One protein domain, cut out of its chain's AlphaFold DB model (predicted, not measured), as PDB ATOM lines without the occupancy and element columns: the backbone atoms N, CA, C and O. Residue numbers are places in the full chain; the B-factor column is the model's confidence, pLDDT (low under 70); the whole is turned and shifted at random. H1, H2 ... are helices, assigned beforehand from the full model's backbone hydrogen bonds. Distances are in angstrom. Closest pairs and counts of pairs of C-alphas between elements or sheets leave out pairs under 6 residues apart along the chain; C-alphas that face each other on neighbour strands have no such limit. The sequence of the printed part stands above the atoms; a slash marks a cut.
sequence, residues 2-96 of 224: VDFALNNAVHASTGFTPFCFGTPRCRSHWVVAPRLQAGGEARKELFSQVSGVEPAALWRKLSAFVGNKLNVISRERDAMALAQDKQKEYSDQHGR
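Overview. This is residues 2 to 96 of the 224 residues of the protein "Pol Polyprotein" of Phytophthora megakarya (UniProt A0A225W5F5). From its first residue the printed part is a long, loosely folded loop, residues 2 to 40; then short H1 and one long helix, H2, make a corner like an L, and H2 lies along the longest axis. The loop lies on the inner side of this L, and much of H2 sticks out: residues 59 to 71 and 85 to 94 stand free. You have 95 residues with two named helices, H1 then H2, and no named strand: all helix, extended, radius of gyration of the C-alphas 19.6 A, spans 65 by 42 by 15 A.

Arrangement. Look at H1, residues 41 to 50, and H2, residues 55 to 94: they are only just apart, closest C-alphas 8.3 A. A tight link of 4 residues joins them. In both, every O i to N i+4 pair is within hydrogen-bond range.

Along the chain. Find C-alpha 41 at (226.057, 235.094, 92.980); H1 runs 14.5 A from there. H2 runs 58.0 A to C-alpha 94 at (259.503, 190.292, 69.621).

Size, cuts and confidence. The farthest C-alphas, Gly 52 and Arg 96, are 66.0 A apart. The printed part has no cut. Expect pLDDT under 70 at residues 2 to 6, 18 to 53 and 96.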
ATOM      1  N   VAL A   2     238.060 231.460  67.053       43.34
ATOM      2  CA  VAL A   2     239.127 230.619  67.626       43.34
ATOM      3  C   VAL A   2     238.470 229.331  68.103       43.34
ATOM      4  O   VAL A   2     237.716 229.370  69.071       43.34
ATOM      5  N   ASP A   3     238.725 228.225  67.409       45.56
ATOM      6  CA  ASP A   3     238.331 226.894  67.865       45.56
ATOM      7  C   ASP A   3     239.471 226.287  68.681       45.56
ATOM      8  O   ASP A   3     240.621 226.227  68.240       45.56
ATOM      9  N   PHE A   4     239.162 225.842  69.896       59.62
ATOM     10  CA  PHE A   4     240.105 225.087  70.712       59.62
ATOM     11  C   PHE A   4     239.985 223.603  70.360       59.62
ATOM     12  O   PHE A   4     238.946 222.988  70.595       59.62
ATOM     13  N   ALA A   5     241.060 223.005  69.845       58.94
ATOM     14  CA  ALA A   5     241.150 221.559  69.668       58.94
ATOM     15  C   ALA A   5     241.330 220.880  71.039       58.94
ATOM     16  O   ALA A   5     242.446 220.703  71.528       58.94
ATOM     17  N   LEU A   6     240.223 220.526  71.692       67.75
ATOM     18  CA  LEU A   6     240.245 219.669  72.877       67.75
ATOM     19  C   LEU A   6     240.390 218.211  72.432       67.75
ATOM     20  O   LEU A   6     239.503 217.654  71.787       67.75
ATOM     21  N   ASN A   7     241.520 217.586  72.777       71.38
ATOM     22  CA  ASN A   7     241.730 216.160  72.553       71.38
ATOM     23  C   ASN A   7     240.825 215.339  73.492       71.38
ATOM     24  O   ASN A   7     241.142 215.148  74.667       71.38
ATOM     25  N   ASN A   8     239.703 214.857  72.951       73.94
ATOM     26  CA  ASN A   8     238.756 213.968  73.630       73.94
ATOM     27  C   ASN A   8     239.042 212.476  73.372       73.94
ATOM     28  O   ASN A   8     238.211 211.634  73.710       73.94
ATOM     29  N   ALA A   9     240.178 212.128  72.756       77.81
ATOM     30  CA  ALA A   9     240.521 210.734  72.515       77.81
ATOM     31  C   ALA A   9     240.733 210.002  73.844       77.81
ATOM     32  O   ALA A   9     241.420 210.479  74.752       77.81
ATOM     33  N   VAL A  10     240.116 208.832  73.942       81.81
ATOM     34  CA  VAL A  10     240.222 207.952  75.098       81.81
ATOM     35  C   VAL A  10     241.496 207.119  74.980       81.81
ATOM     36  O   VAL A  10     241.765 206.523  73.938       81.81
ATOM     37  N   HIS A  11     242.285 207.067  76.050       82.81
ATOM     38  CA  HIS A  11     243.493 206.261  76.110       82.81
ATOM     39  C   HIS A  11     243.131 204.771  76.172       82.81
ATOM     40  O   HIS A  11     242.418 204.336  77.076       82.81
ATOM     41  N   ALA A  12     243.634 203.978  75.220       83.56
ATOM     42  CA  ALA A  12     243.220 202.587  75.009       83.56
ATOM     43  C   ALA A  12     243.396 201.684  76.243       83.56
ATOM     44  O   ALA A  12     242.597 200.780  76.461       83.56
ATOM     45  N   SER A  13     244.421 201.934  77.062       82.25
ATOM     46  CA  SER A  13     244.672 201.137  78.268       82.25
ATOM     47  C   SER A  13     243.800 201.545  79.450       82.25
ATOM     48  O   SER A  13     243.465 200.695  80.261       82.25
ATOM     49  N   THR A  14     243.449 202.828  79.575       80.31
ATOM     50  CA  THR A  14     242.809 203.355  80.793       80.31
ATOM     51  C   THR A  14     241.327 203.649  80.599       80.31
ATOM     52  O   THR A  14     240.589 203.694  81.575       80.31
ATOM     53  N   GLY A  15     240.855 203.808  79.360       81.56
ATOM     54  CA  GLY A  15     239.449 204.102  79.074       81.56
ATOM     55  C   GLY A  15     239.047 205.550  79.373       81.56
ATOM     56  O   GLY A  15     237.862 205.878  79.346       81.56
ATOM     57  N   PHE A  16     240.016 206.441  79.599       76.44
ATOM     58  CA  PHE A  16     239.785 207.846  79.930       76.44
ATOM     59  C   PHE A  16     240.550 208.807  79.017       76.44
ATOM     60  O   PHE A  16     241.549 208.442  78.400       76.44
ATOM     61  N   THR A  17     240.092 210.057  78.941       76.75
ATOM     62  CA  THR A  17     240.773 211.106  78.175       76.75
ATOM     63  C   THR A  17     241.936 211.701  78.985       76.75
ATOM     64  O   THR A  17     241.871 211.745  80.217       76.75
ATOM     65  N   PRO A  18     243.003 212.203  78.337       68.25
ATOM     66  CA  PRO A  18     244.211 212.683  79.022       68.25
ATOM     67  C   PRO A  18     243.981 213.873  79.974       68.25
ATOM     68  O   PRO A  18     244.821 214.153  80.822       68.25
ATOM     69  N   PHE A  19     242.839 214.565  79.880       69.31
ATOM     70  CA  PHE A  19     242.466 215.659  80.787       69.31
ATOM     71  C   PHE A  19     241.753 215.193  82.064       69.31
ATOM     72  O   PHE A  19     241.518 216.006  82.959       69.31
ATOM     73  N   CYS A  20     241.391 213.912  82.164       63.75
ATOM     74  CA  CYS A  20     240.681 213.376  83.322       63.75
ATOM     75  C   CYS A  20     241.564 213.199  84.564       63.75
ATOM     76  O   CYS A  20     241.013 212.953  85.640       63.75
ATOM     77  N   PHE A  21     242.890 213.367  84.451       60.56
ATOM     78  CA  PHE A  21     243.824 213.051  85.533       60.56
ATOM     79  C   PHE A  21     244.928 214.094  85.717       60.56
ATOM     80  O   PHE A  21     245.421 214.700  84.771       60.56
ATOM     81  N   GLY A  22     245.287 214.341  86.980       51.00
ATOM     82  CA  GLY A  22     246.407 215.201  87.385       51.00
ATOM     83  C   GLY A  22     246.144 216.710  87.390       51.00
ATOM     84  O   GLY A  22     246.901 217.444  88.020       51.00
ATOM     85  N   THR A  23     245.068 217.197  86.762       47.75
ATOM     86  CA  THR A  23     244.741 218.631  86.775       47.75
ATOM     87  C   THR A  23     243.476 218.923  87.588       47.75
ATOM     88  O   THR A  23     242.485 218.199  87.481       47.75
ATOM     89  N   PRO A  24     243.424 220.026  88.358       45.31
ATOM     90  CA  PRO A  24     242.209 220.452  89.062       45.31
ATOM     91  C   PRO A  24     241.059 220.852  88.114       45.31
ATOM     92  O   PRO A  24     239.986 221.235  88.569       45.31
ATOM     93  N   ARG A  25     241.250 220.756  86.788       47.28
ATOM     94  CA  ARG A  25     240.254 221.068  85.751       47.28
ATOM     95  C   ARG A  25     239.494 219.833  85.264       47.28
ATOM     96  O   ARG A  25     238.963 219.825  84.158       47.28
ATOM     97  N   CYS A  26     239.393 218.804  86.098       48.62
ATOM     98  CA  CYS A  26     238.550 217.651  85.822       48.62
ATOM     99  C   CYS A  26     237.066 218.021  85.983       48.62
ATOM    100  O   CYS A  26     236.460 217.752  87.022       48.62
ATOM    101  N   ARG A  27     236.441 218.585  84.941       44.03
ATOM    102  CA  ARG A  27     234.990 218.431  84.754       44.03
ATOM    103  C   ARG A  27     234.766 216.986  84.326       44.03
ATOM    104  O   ARG A  27     234.764 216.675  83.143       44.03
ATOM    105  N   SER A  28     234.667 216.079  85.293       44.09
ATOM    106  CA  SER A  28     234.235 214.715  85.004       44.09
ATOM    107  C   SER A  28     232.887 214.793  84.301       44.09
ATOM    108  O   SER A  28     231.917 215.252  84.899       44.09
ATOM    109  N   HIS A  29     232.830 214.305  83.066       46.28
ATOM    110  CA  HIS A  29     231.619 214.190  82.248       46.28
ATOM    111  C   HIS A  29     230.540 213.272  82.877       46.28
ATOM    112  O   HIS A  29     229.489 213.058  82.294       46.28
ATOM    113  N   TRP A  30     230.786 212.760  84.088       38.59
ATOM    114  CA  TRP A  30     229.876 211.938  84.892       38.59
ATOM    115  C   TRP A  30     229.134 212.705  85.987       38.59
ATOM    116  O   TRP A  30     228.370 212.121  86.746       38.59
ATOM    117  N   VAL A  31     229.326 214.020  86.069       39.44
ATOM    118  CA  VAL A  31     228.426 214.906  86.803       39.44
ATOM    119  C   VAL A  31     228.221 216.111  85.907       39.44
ATOM    120  O   VAL A  31     229.176 216.830  85.608       39.44
ATOM    121  N   VAL A  32     226.981 216.346  85.481       34.69
ATOM    122  CA  VAL A  32     226.552 217.675  85.045       34.69
ATOM    123  C   VAL A  32     226.731 218.590  86.256       34.69
ATOM    124  O   VAL A  32     225.828 218.783  87.059       34.69
ATOM    125  N   ALA A  33     227.947 219.090  86.457       34.03
ATOM    126  CA  ALA A  33     228.175 220.237  87.306       34.03
ATOM    127  C   ALA A  33     227.683 221.429  86.480       34.03
ATOM    128  O   ALA A  33     228.236 221.650  85.389       34.03
ATOM    129  N   PRO A  34     226.667 222.182  86.949       32.09
ATOM    130  CA  PRO A  34     226.224 223.385  86.267       32.09
ATOM    131  C   PRO A  34     227.447 224.234  85.932       32.09
ATOM    132  O   PRO A  34     228.420 224.288  86.697       32.09
ATOM    133  N   ARG A  35     227.462 224.836  84.741       34.47
ATOM    134  CA  ARG A  35     228.507 225.785  84.352       34.47
ATOM    135  C   ARG A  35     228.684 226.803  85.485       34.47
ATOM    136  O   ARG A  35     227.898 227.727  85.608       34.47
ATOM    137  N   LEU A  36     229.758 226.675  86.268       41.62
ATOM    138  CA  LEU A  36     230.336 227.796  87.010       41.62
ATOM    139  C   LEU A  36     230.935 228.765  85.987       41.62
ATOM    140  O   LEU A  36     232.136 228.801  85.744       41.62
ATOM    141  N   GLN A  37     230.046 229.478  85.315       46.62
ATOM    142  CA  GLN A  37     230.320 230.743  84.671       46.62
ATOM    143  C   GLN A  37     229.491 231.751  85.449       46.62
ATOM    144  O   GLN A  37     228.430 232.170  85.015       46.62
ATOM    145  N   ALA A  38     229.911 232.023  86.678       37.22
ATOM    146  CA  ALA A  38     229.180 232.930  87.531       37.22
ATOM    147  C   ALA A  38     230.144 233.566  88.521       37.22
ATOM    148  O   ALA A  38     230.870 232.877  89.243       37.22
ATOM    149  N   GLY A  39     230.131 234.898  88.524       45.19
ATOM    150  CA  GLY A  39     230.631 235.702  89.627       45.19
ATOM    151  C   GLY A  39     229.920 235.347  90.938       45.19
ATOM    152  O   GLY A  39     229.142 234.396  91.011       45.19
ATOM    153  N   GLY A  40     230.202 236.105  91.998       49.84
ATOM    154  CA  GLY A  40     229.870 235.778  93.396       49.84
ATOM    155  C   GLY A  40     228.413 235.407  93.743       49.84
ATOM    156  O   GLY A  40     228.168 235.007  94.876       49.84
ATOM    157  N   GLU A  41     227.464 235.478  92.812       49.12
ATOM    158  CA  GLU A  41     226.057 235.094  92.980       49.12
ATOM    159  C   GLU A  41     225.812 233.576  92.967       49.12
ATOM    160  O   GLU A  41     225.077 233.086  93.823       49.12
ATOM    161  N   ALA A  42     226.500 232.784  92.133       51.25
ATOM    162  CA  ALA A  42     226.298 231.320  92.118       51.25
ATOM    163  C   ALA A  42     226.754 230.629  93.413       51.25
ATOM    164  O   ALA A  42     226.286 229.545  93.761       51.25
ATOM    165  N   ARG A  43     227.660 231.267  94.167       53.41
ATOM    166  CA  ARG A  43     228.034 230.800  95.507       53.41
ATOM    167  C   ARG A  43     226.890 230.968  96.505       53.41
ATOM    168  O   ARG A  43     226.759 230.116  97.374       53.41
ATOM    169  N   LYS A  44     226.066 232.015  96.370       54.94
ATOM    170  CA  LYS A  44     224.896 232.257  97.231       54.94
ATOM    171  C   LYS A  44     223.767 231.268  96.927       54.94
ATOM    172  O   LYS A  44     223.168 230.740  97.859       54.94
ATOM    173  N   GLU A  45     223.540 230.950  95.652       55.62
ATOM    174  CA  GLU A  45     222.575 229.916  95.235       55.62
ATOM    175  C   GLU A  45     222.948 228.517  95.733       55.62
ATOM    176  O   GLU A  45     222.103 227.816  96.285       55.62
ATOM    177  N   LEU A  46     224.219 228.118  95.606       56.28
ATOM    178  CA  LEU A  46     224.695 226.841  96.147       56.28
ATOM    179  C   LEU A  46     224.565 226.785  97.674       56.28
ATOM    180  O   LEU A  46     224.219 225.740  98.218       56.28
ATOM    181  N   PHE A  47     224.803 227.901  98.366       54.31
ATOM    182  CA  PHE A  47     224.650 227.986  99.820       54.31
ATOM    183  C   PHE A  47     223.188 227.815 100.260       54.31
ATOM    184  O   PHE A  47     222.926 227.111 101.229       54.31
ATOM    185  N   SER A  48     222.244 228.400  99.514       62.38
ATOM    186  CA  SER A  48     220.797 228.242  99.728       62.38
ATOM    187  C   SER A  48     220.311 226.812  99.444       62.38
ATOM    188  O   SER A  48     219.484 226.271 100.170       62.38
ATOM    189  N   GLN A  49     220.863 226.148  98.423       60.00
ATOM    190  CA  GLN A  49     220.531 224.750  98.117       60.00
ATOM    191  C   GLN A  49     221.130 223.754  99.122       60.00
ATOM    192  O   GLN A  49     220.558 222.690  99.348       60.00
ATOM    193  N   VAL A  50     222.281 224.075  99.719       59.72
ATOM    194  CA  VAL A  50     222.959 223.217 100.705       59.72
ATOM    195  C   VAL A  50     222.404 223.412 102.117       59.72
ATOM    196  O   VAL A  50     222.416 222.460 102.893       59.72
ATOM    197  N   SER A  51     221.869 224.590 102.452       61.16
ATOM    198  CA  SER A  51     221.326 224.870 103.791       61.16
ATOM    199  C   SER A  51     220.099 224.021 104.155       61.16
ATOM    200  O   SER A  51     219.829 223.843 105.340       61.16
ATOM    201  N   GLY A  52     219.389 223.458 103.168       64.56
ATOM    202  CA  GLY A  52     218.259 222.540 103.371       64.56
ATOM    203  C   GLY A  52     218.615 221.045 103.366       64.56
ATOM    204  O   GLY A  52     217.723 220.207 103.491       64.56
ATOM    205  N   VAL A  53     219.889 220.680 103.181       67.94
ATOM    206  CA  VAL A  53     220.321 219.276 103.115       67.94
ATOM    207  C   VAL A  53     220.769 218.810 104.495       67.94
ATOM    208  O   VAL A  53     221.696 219.367 105.073       67.94
ATOM    209  N   GLU A  54     220.147 217.735 104.983       78.38
ATOM    210  CA  GLU A  54     220.552 217.048 106.213       78.38
ATOM    211  C   GLU A  54     222.073 216.778 106.183       78.38
ATOM    212  O   GLU A  54     222.549 216.129 105.234       78.38
ATOM    213  N   PRO A  55     222.863 217.263 107.161       78.12
ATOM    214  CA  PRO A  55     224.318 217.133 107.148       78.12
ATOM    215  C   PRO A  55     224.788 215.695 106.909       78.12
ATOM    216  O   PRO A  55     225.740 215.468 106.160       78.12
ATOM    217  N   ALA A  56     224.078 214.695 107.439       80.12
ATOM    218  CA  ALA A  56     224.397 213.286 107.212       80.12
ATOM    219  C   ALA A  56     224.228 212.851 105.740       80.12
ATOM    220  O   ALA A  56     224.966 212.003 105.232       80.12
ATOM    221  N   ALA A  57     223.263 213.416 105.009       82.12
ATOM    222  CA  ALA A  57     223.099 213.175 103.577       82.12
ATOM    223  C   ALA A  57     224.228 213.813 102.755       82.12
ATOM    224  O   ALA A  57     224.699 213.202 101.793       82.12
ATOM    225  N   LEU A  58     224.698 214.995 103.157       85.00
ATOM    226  CA  LEU A  58     225.844 215.651 102.534       85.00
ATOM    227  C   LEU A  58     227.129 214.835 102.735       85.00
ATOM    228  O   LEU A  58     227.836 214.560 101.765       85.00
ATOM    229  N   TRP A  59     227.396 214.380 103.963       83.19
ATOM    230  CA  TRP A  59     228.577 213.569 104.273       83.19
ATOM    231  C   TRP A  59     228.600 212.249 103.503       83.19
ATOM    232  O   TRP A  59     229.642 211.895 102.958       83.19
ATOM    233  N   ARG A  60     227.453 211.570 103.353       88.19
ATOM    234  CA  ARG A  60     227.337 210.359 102.516       88.19
ATOM    235  C   ARG A  60     227.629 210.629 101.038       88.19
ATOM    236  O   ARG A  60     228.279 209.822 100.378       88.19
ATOM    237  N   LYS A  61     227.168 211.765 100.503       85.00
ATOM    238  CA  LYS A  61     227.459 212.170  99.116       85.00
ATOM    239  C   LYS A  61     228.945 212.477  98.927       85.00
ATOM    240  O   LYS A  61     229.532 212.051  97.935       85.00
ATOM    241  N   LEU A  62     229.561 213.172  99.883       86.62
ATOM    242  CA  LEU A  62     230.993 213.475  99.865       86.62
ATOM    243  C   LEU A  62     231.847 212.210  99.993       86.62
ATOM    244  O   LEU A  62     232.783 212.035  99.217       86.62
ATOM    245  N   SER A  63     231.509 211.297 100.906       88.81
ATOM    246  CA  SER A  63     232.240 210.037 101.072       88.81
ATOM    247  C   SER A  63     232.126 209.152  99.832       88.81
ATOM    248  O   SER A  63     233.131 208.606  99.381       88.81
ATOM    249  N   ALA A  64     230.938 209.068  99.221       85.50
ATOM    250  CA  ALA A  64     230.736 208.360  97.960       85.50
ATOM    251  C   ALA A  64     231.543 208.992  96.815       85.50
ATOM    252  O   ALA A  64     232.161 208.280  96.027       85.50
ATOM    253  N   PHE A  65     231.599 210.325  96.740       84.81
ATOM    254  CA  PHE A  65     232.414 211.026  95.750       84.81
ATOM    255  C   PHE A  65     233.908 210.721  95.911       84.81
ATOM    256  O   PHE A  65     234.566 210.370  94.931       84.81
ATOM    257  N   VAL A  66     234.439 210.810  97.136       88.88
ATOM    258  CA  VAL A  66     235.845 210.495  97.428       88.88
ATOM    259  C   VAL A  66     236.143 209.029  97.119       88.88
ATOM    260  O   VAL A  66     237.104 208.747  96.405       88.88
ATOM    261  N   GLY A  67     235.291 208.103  97.567       89.56
ATOM    262  CA  GLY A  67     235.435 206.672  97.286       89.56
ATOM    263  C   GLY A  67     235.442 206.370  95.787       89.56
ATOM    264  O   GLY A  67     236.338 205.689  95.294       89.56
ATOM    265  N   ASN A  68     234.513 206.954  95.028       84.75
ATOM    266  CA  ASN A  68     234.459 206.793  93.575       84.75
ATOM    267  C   ASN A  68     235.711 207.344  92.884       84.75
ATOM    268  O   ASN A  68     236.241 206.702  91.979       84.75
ATOM    269  N   LYS A  69     236.213 208.509  93.312       82.06
ATOM    270  CA  LYS A  69     237.453 209.082  92.770       82.06
ATOM    271  C   LYS A  69     238.655 208.176  93.028       82.06
ATOM    272  O   LYS A  69     239.425 207.939  92.103       82.06
ATOM    273  N   LEU A  70     238.789 207.644  94.241       87.62
ATOM    274  CA  LEU A  70     239.876 206.728  94.588       87.62
ATOM    275  C   LEU A  70     239.801 205.422  93.787       87.62
ATOM    276  O   LEU A  70     240.818 204.998  93.247       87.62
ATOM    277  N   ASN A  71     238.604 204.852  93.626       88.25
ATOM    278  CA  ASN A  71     238.387 203.637  92.836       88.25
ATOM    279  C   ASN A  71     238.738 203.816  91.353       88.25
ATOM    280  O   ASN A  71     239.248 202.899  90.713       88.25
ATOM    281  N   VAL A  72     238.448 204.986  90.780       84.31
ATOM    282  CA  VAL A  72     238.828 205.286  89.392       84.31
ATOM    283  C   VAL A  72     240.348 205.388  89.261       84.31
ATOM    284  O   VAL A  72     240.919 204.787  88.358       84.31
ATOM    285  N   ILE A  73     241.003 206.089  90.192       84.69
ATOM    286  CA  ILE A  73     242.461 206.250  90.195       84.69
ATOM    287  C   ILE A  73     243.168 204.898  90.371       84.69
ATOM    288  O   ILE A  73     244.187 204.661  89.724       84.69
ATOM    289  N   SER A  74     242.663 204.010  91.233       87.38
ATOM    290  CA  SER A  74     243.275 202.692  91.438       87.38
ATOM    291  C   SER A  74     243.181 201.834  90.177       87.38
ATOM    292  O   SER A  74     244.208 201.380  89.684       87.38
ATOM    293  N   ARG A  75     241.986 201.724  89.581       88.25
ATOM    294  CA  ARG A  75     241.769 200.966  88.335       88.25
ATOM    295  C   ARG A  75     242.659 201.446  87.198       88.25
ATOM    296  O   ARG A  75     243.165 200.640  86.429       88.25
ATOM    297  N   GLU A  76     242.836 202.757  87.080       85.62
ATOM    298  CA  GLU A  76     243.709 203.324  86.062       85.62
ATOM    299  C   GLU A  76     245.176 202.953  86.292       85.62
ATOM    300  O   GLU A  76     245.859 202.566  85.343       85.62
ATOM    301  N   ARG A  77     245.667 203.051  87.535       88.06
ATOM    302  CA  ARG A  77     247.041 202.643  87.861       88.06
ATOM    303  C   ARG A  77     247.271 201.173  87.550       88.06
ATOM    304  O   ARG A  77     248.278 200.855  86.924       88.06
ATOM    305  N   ASP A  78     246.320 200.320  87.913       93.19
ATOM    306  CA  ASP A  78     246.377 198.888  87.626       93.19
ATOM    307  C   ASP A  78     246.395 198.635  86.110       93.19
ATOM    308  O   ASP A  78     247.193 197.845  85.609       93.19
ATOM    309  N   ALA A  79     245.570 199.360  85.349       91.25
ATOM    310  CA  ALA A  79     245.514 199.238  83.897       91.25
ATOM    311  C   ALA A  79     246.786 199.749  83.198       91.25
ATOM    312  O   ALA A  79     247.226 199.154  82.213       91.25
ATOM    313  N   MET A  80     247.399 200.825  83.702       90.88
ATOM    314  CA  MET A  80     248.692 201.304  83.210       90.88
ATOM    315  C   MET A  80     249.818 200.318  83.517       90.88
ATOM    316  O   MET A  80     250.616 200.041  82.625       90.88
ATOM    317  N   ALA A  81     249.861 199.761  84.731       94.12
ATOM    318  CA  ALA A  81     250.837 198.738  85.097       94.12
ATOM    319  C   ALA A  81     250.706 197.510  84.183       94.12
ATOM    320  O   ALA A  81     251.667 197.100  83.540       94.12
ATOM    321  N   LEU A  82     249.479 197.019  83.994       95.38
ATOM    322  CA  LEU A  82     249.193 195.894  83.108       95.38
ATOM    323  C   LEU A  82     249.549 196.184  81.640       95.38
ATOM    324  O   LEU A  82     249.996 195.293  80.918       95.38
ATOM    325  N   ALA A  83     249.359 197.417  81.169       92.69
ATOM    326  CA  ALA A  83     249.779 197.812  79.827       92.69
ATOM    327  C   ALA A  83     251.308 197.823  79.680       92.69
ATOM    328  O   ALA A  83     251.814 197.363  78.657       92.69
ATOM    329  N   GLN A  84     252.035 198.306  80.691       95.00
ATOM    330  CA  GLN A  84     253.500 198.281  80.713       95.00
ATOM    331  C   GLN A  84     254.034 196.848  80.732       95.00
ATOM    332  O   GLN A  84     254.928 196.528  79.951       95.00
ATOM    333  N   ASP A  85     253.446 195.972  81.546       96.00
ATOM    334  CA  ASP A  85     253.821 194.557  81.608       96.00
ATOM    335  C   ASP A  85     253.608 193.862  80.260       96.00
ATOM    336  O   ASP A  85     254.506 193.187  79.761       96.00
ATOM    337  N   LYS A  86     252.466 194.107  79.599       94.25
ATOM    338  CA  LYS A  86     252.200 193.596  78.244       94.25
ATOM    339  C   LYS A  86     253.188 194.122  77.210       94.25
ATOM    340  O   LYS A  86     253.635 193.373  76.347       94.25
ATOM    341  N   GLN A  87     253.513 195.415  77.260       91.81
ATOM    342  CA  GLN A  87     254.495 196.008  76.350       91.81
ATOM    343  C   GLN A  87     255.879 195.397  76.554       91.81
ATOM    344  O   GLN A  87     256.565 195.111  75.575       91.81
ATOM    345  N   LYS A  88     256.268 195.163  77.811       92.94
ATOM    346  CA  LYS A  88     257.509 194.482  78.160       92.94
ATOM    347  C   LYS A  88     257.520 193.055  77.627       92.94
ATOM    348  O   LYS A  88     258.437 192.712  76.901       92.94
ATOM    349  N   GLU A  89     256.488 192.263  77.904       93.31
ATOM    350  CA  GLU A  89     256.386 190.886  77.414       93.31
ATOM    351  C   GLU A  89     256.454 190.827  75.883       93.31
ATOM    352  O   GLU A  89     257.224 190.051  75.316       93.31
ATOM    353  N   TYR A  90     255.707 191.698  75.200       91.38
ATOM    354  CA  TYR A  90     255.752 191.782  73.744       91.38
ATOM    355  C   TYR A  90     257.149 192.166  73.247       91.38
ATOM    356  O   TYR A  90     257.639 191.569  72.290       91.38
ATOM    357  N   SER A  91     257.806 193.124  73.905       86.12
ATOM    358  CA  SER A  91     259.174 193.532  73.586       86.12
ATOM    359  C   SER A  91     260.211 192.460  73.915       86.12
ATOM    360  O   SER A  91     261.243 192.422  73.259       86.12
ATOM    361  N   ASP A  92     259.991 191.609  74.908       85.12
ATOM    362  CA  ASP A  92     260.914 190.528  75.252       85.12
ATOM    363  C   ASP A  92     260.793 189.388  74.226       85.12
ATOM    364  O   ASP A  92     261.799 188.842  73.776       85.12
ATOM    365  N   GLN A  93     259.566 189.081  73.788       86.44
ATOM    366  CA  GLN A  93     259.281 188.066  72.766       86.44
ATOM    367  C   GLN A  93     259.684 188.508  71.349       86.44
ATOM    368  O   GLN A  93     260.283 187.741  70.599       86.44
ATOM    369  N   HIS A  94     259.341 189.743  70.976       81.62
ATOM    370  CA  HIS A  94     259.503 190.292  69.621       81.62
ATOM    371  C   HIS A  94     260.602 191.351  69.541       81.62
ATOM    372  O   HIS A  94     260.744 192.043  68.529       81.62
ATOM    373  N   GLY A  95     261.368 191.513  70.617       72.00
ATOM    374  CA  GLY A  95     262.518 192.398  70.655       72.00
ATOM    375  C   GLY A  95     263.558 192.012  69.620       72.00
ATOM    376  O   GLY A  95     263.454 191.016  68.902       72.00
ATOM    377  N   ARG A  96     264.618 192.814  69.540       69.12
ATOM    378  CA  ARG A  96     265.735 192.534  68.637       69.12
ATOM    379  C   ARG A  96     266.485 191.296  69.132       69.12
ATOM    380  O   ARG A  96     267.463 191.412  69.864       69.12
TER     381      ARG A  96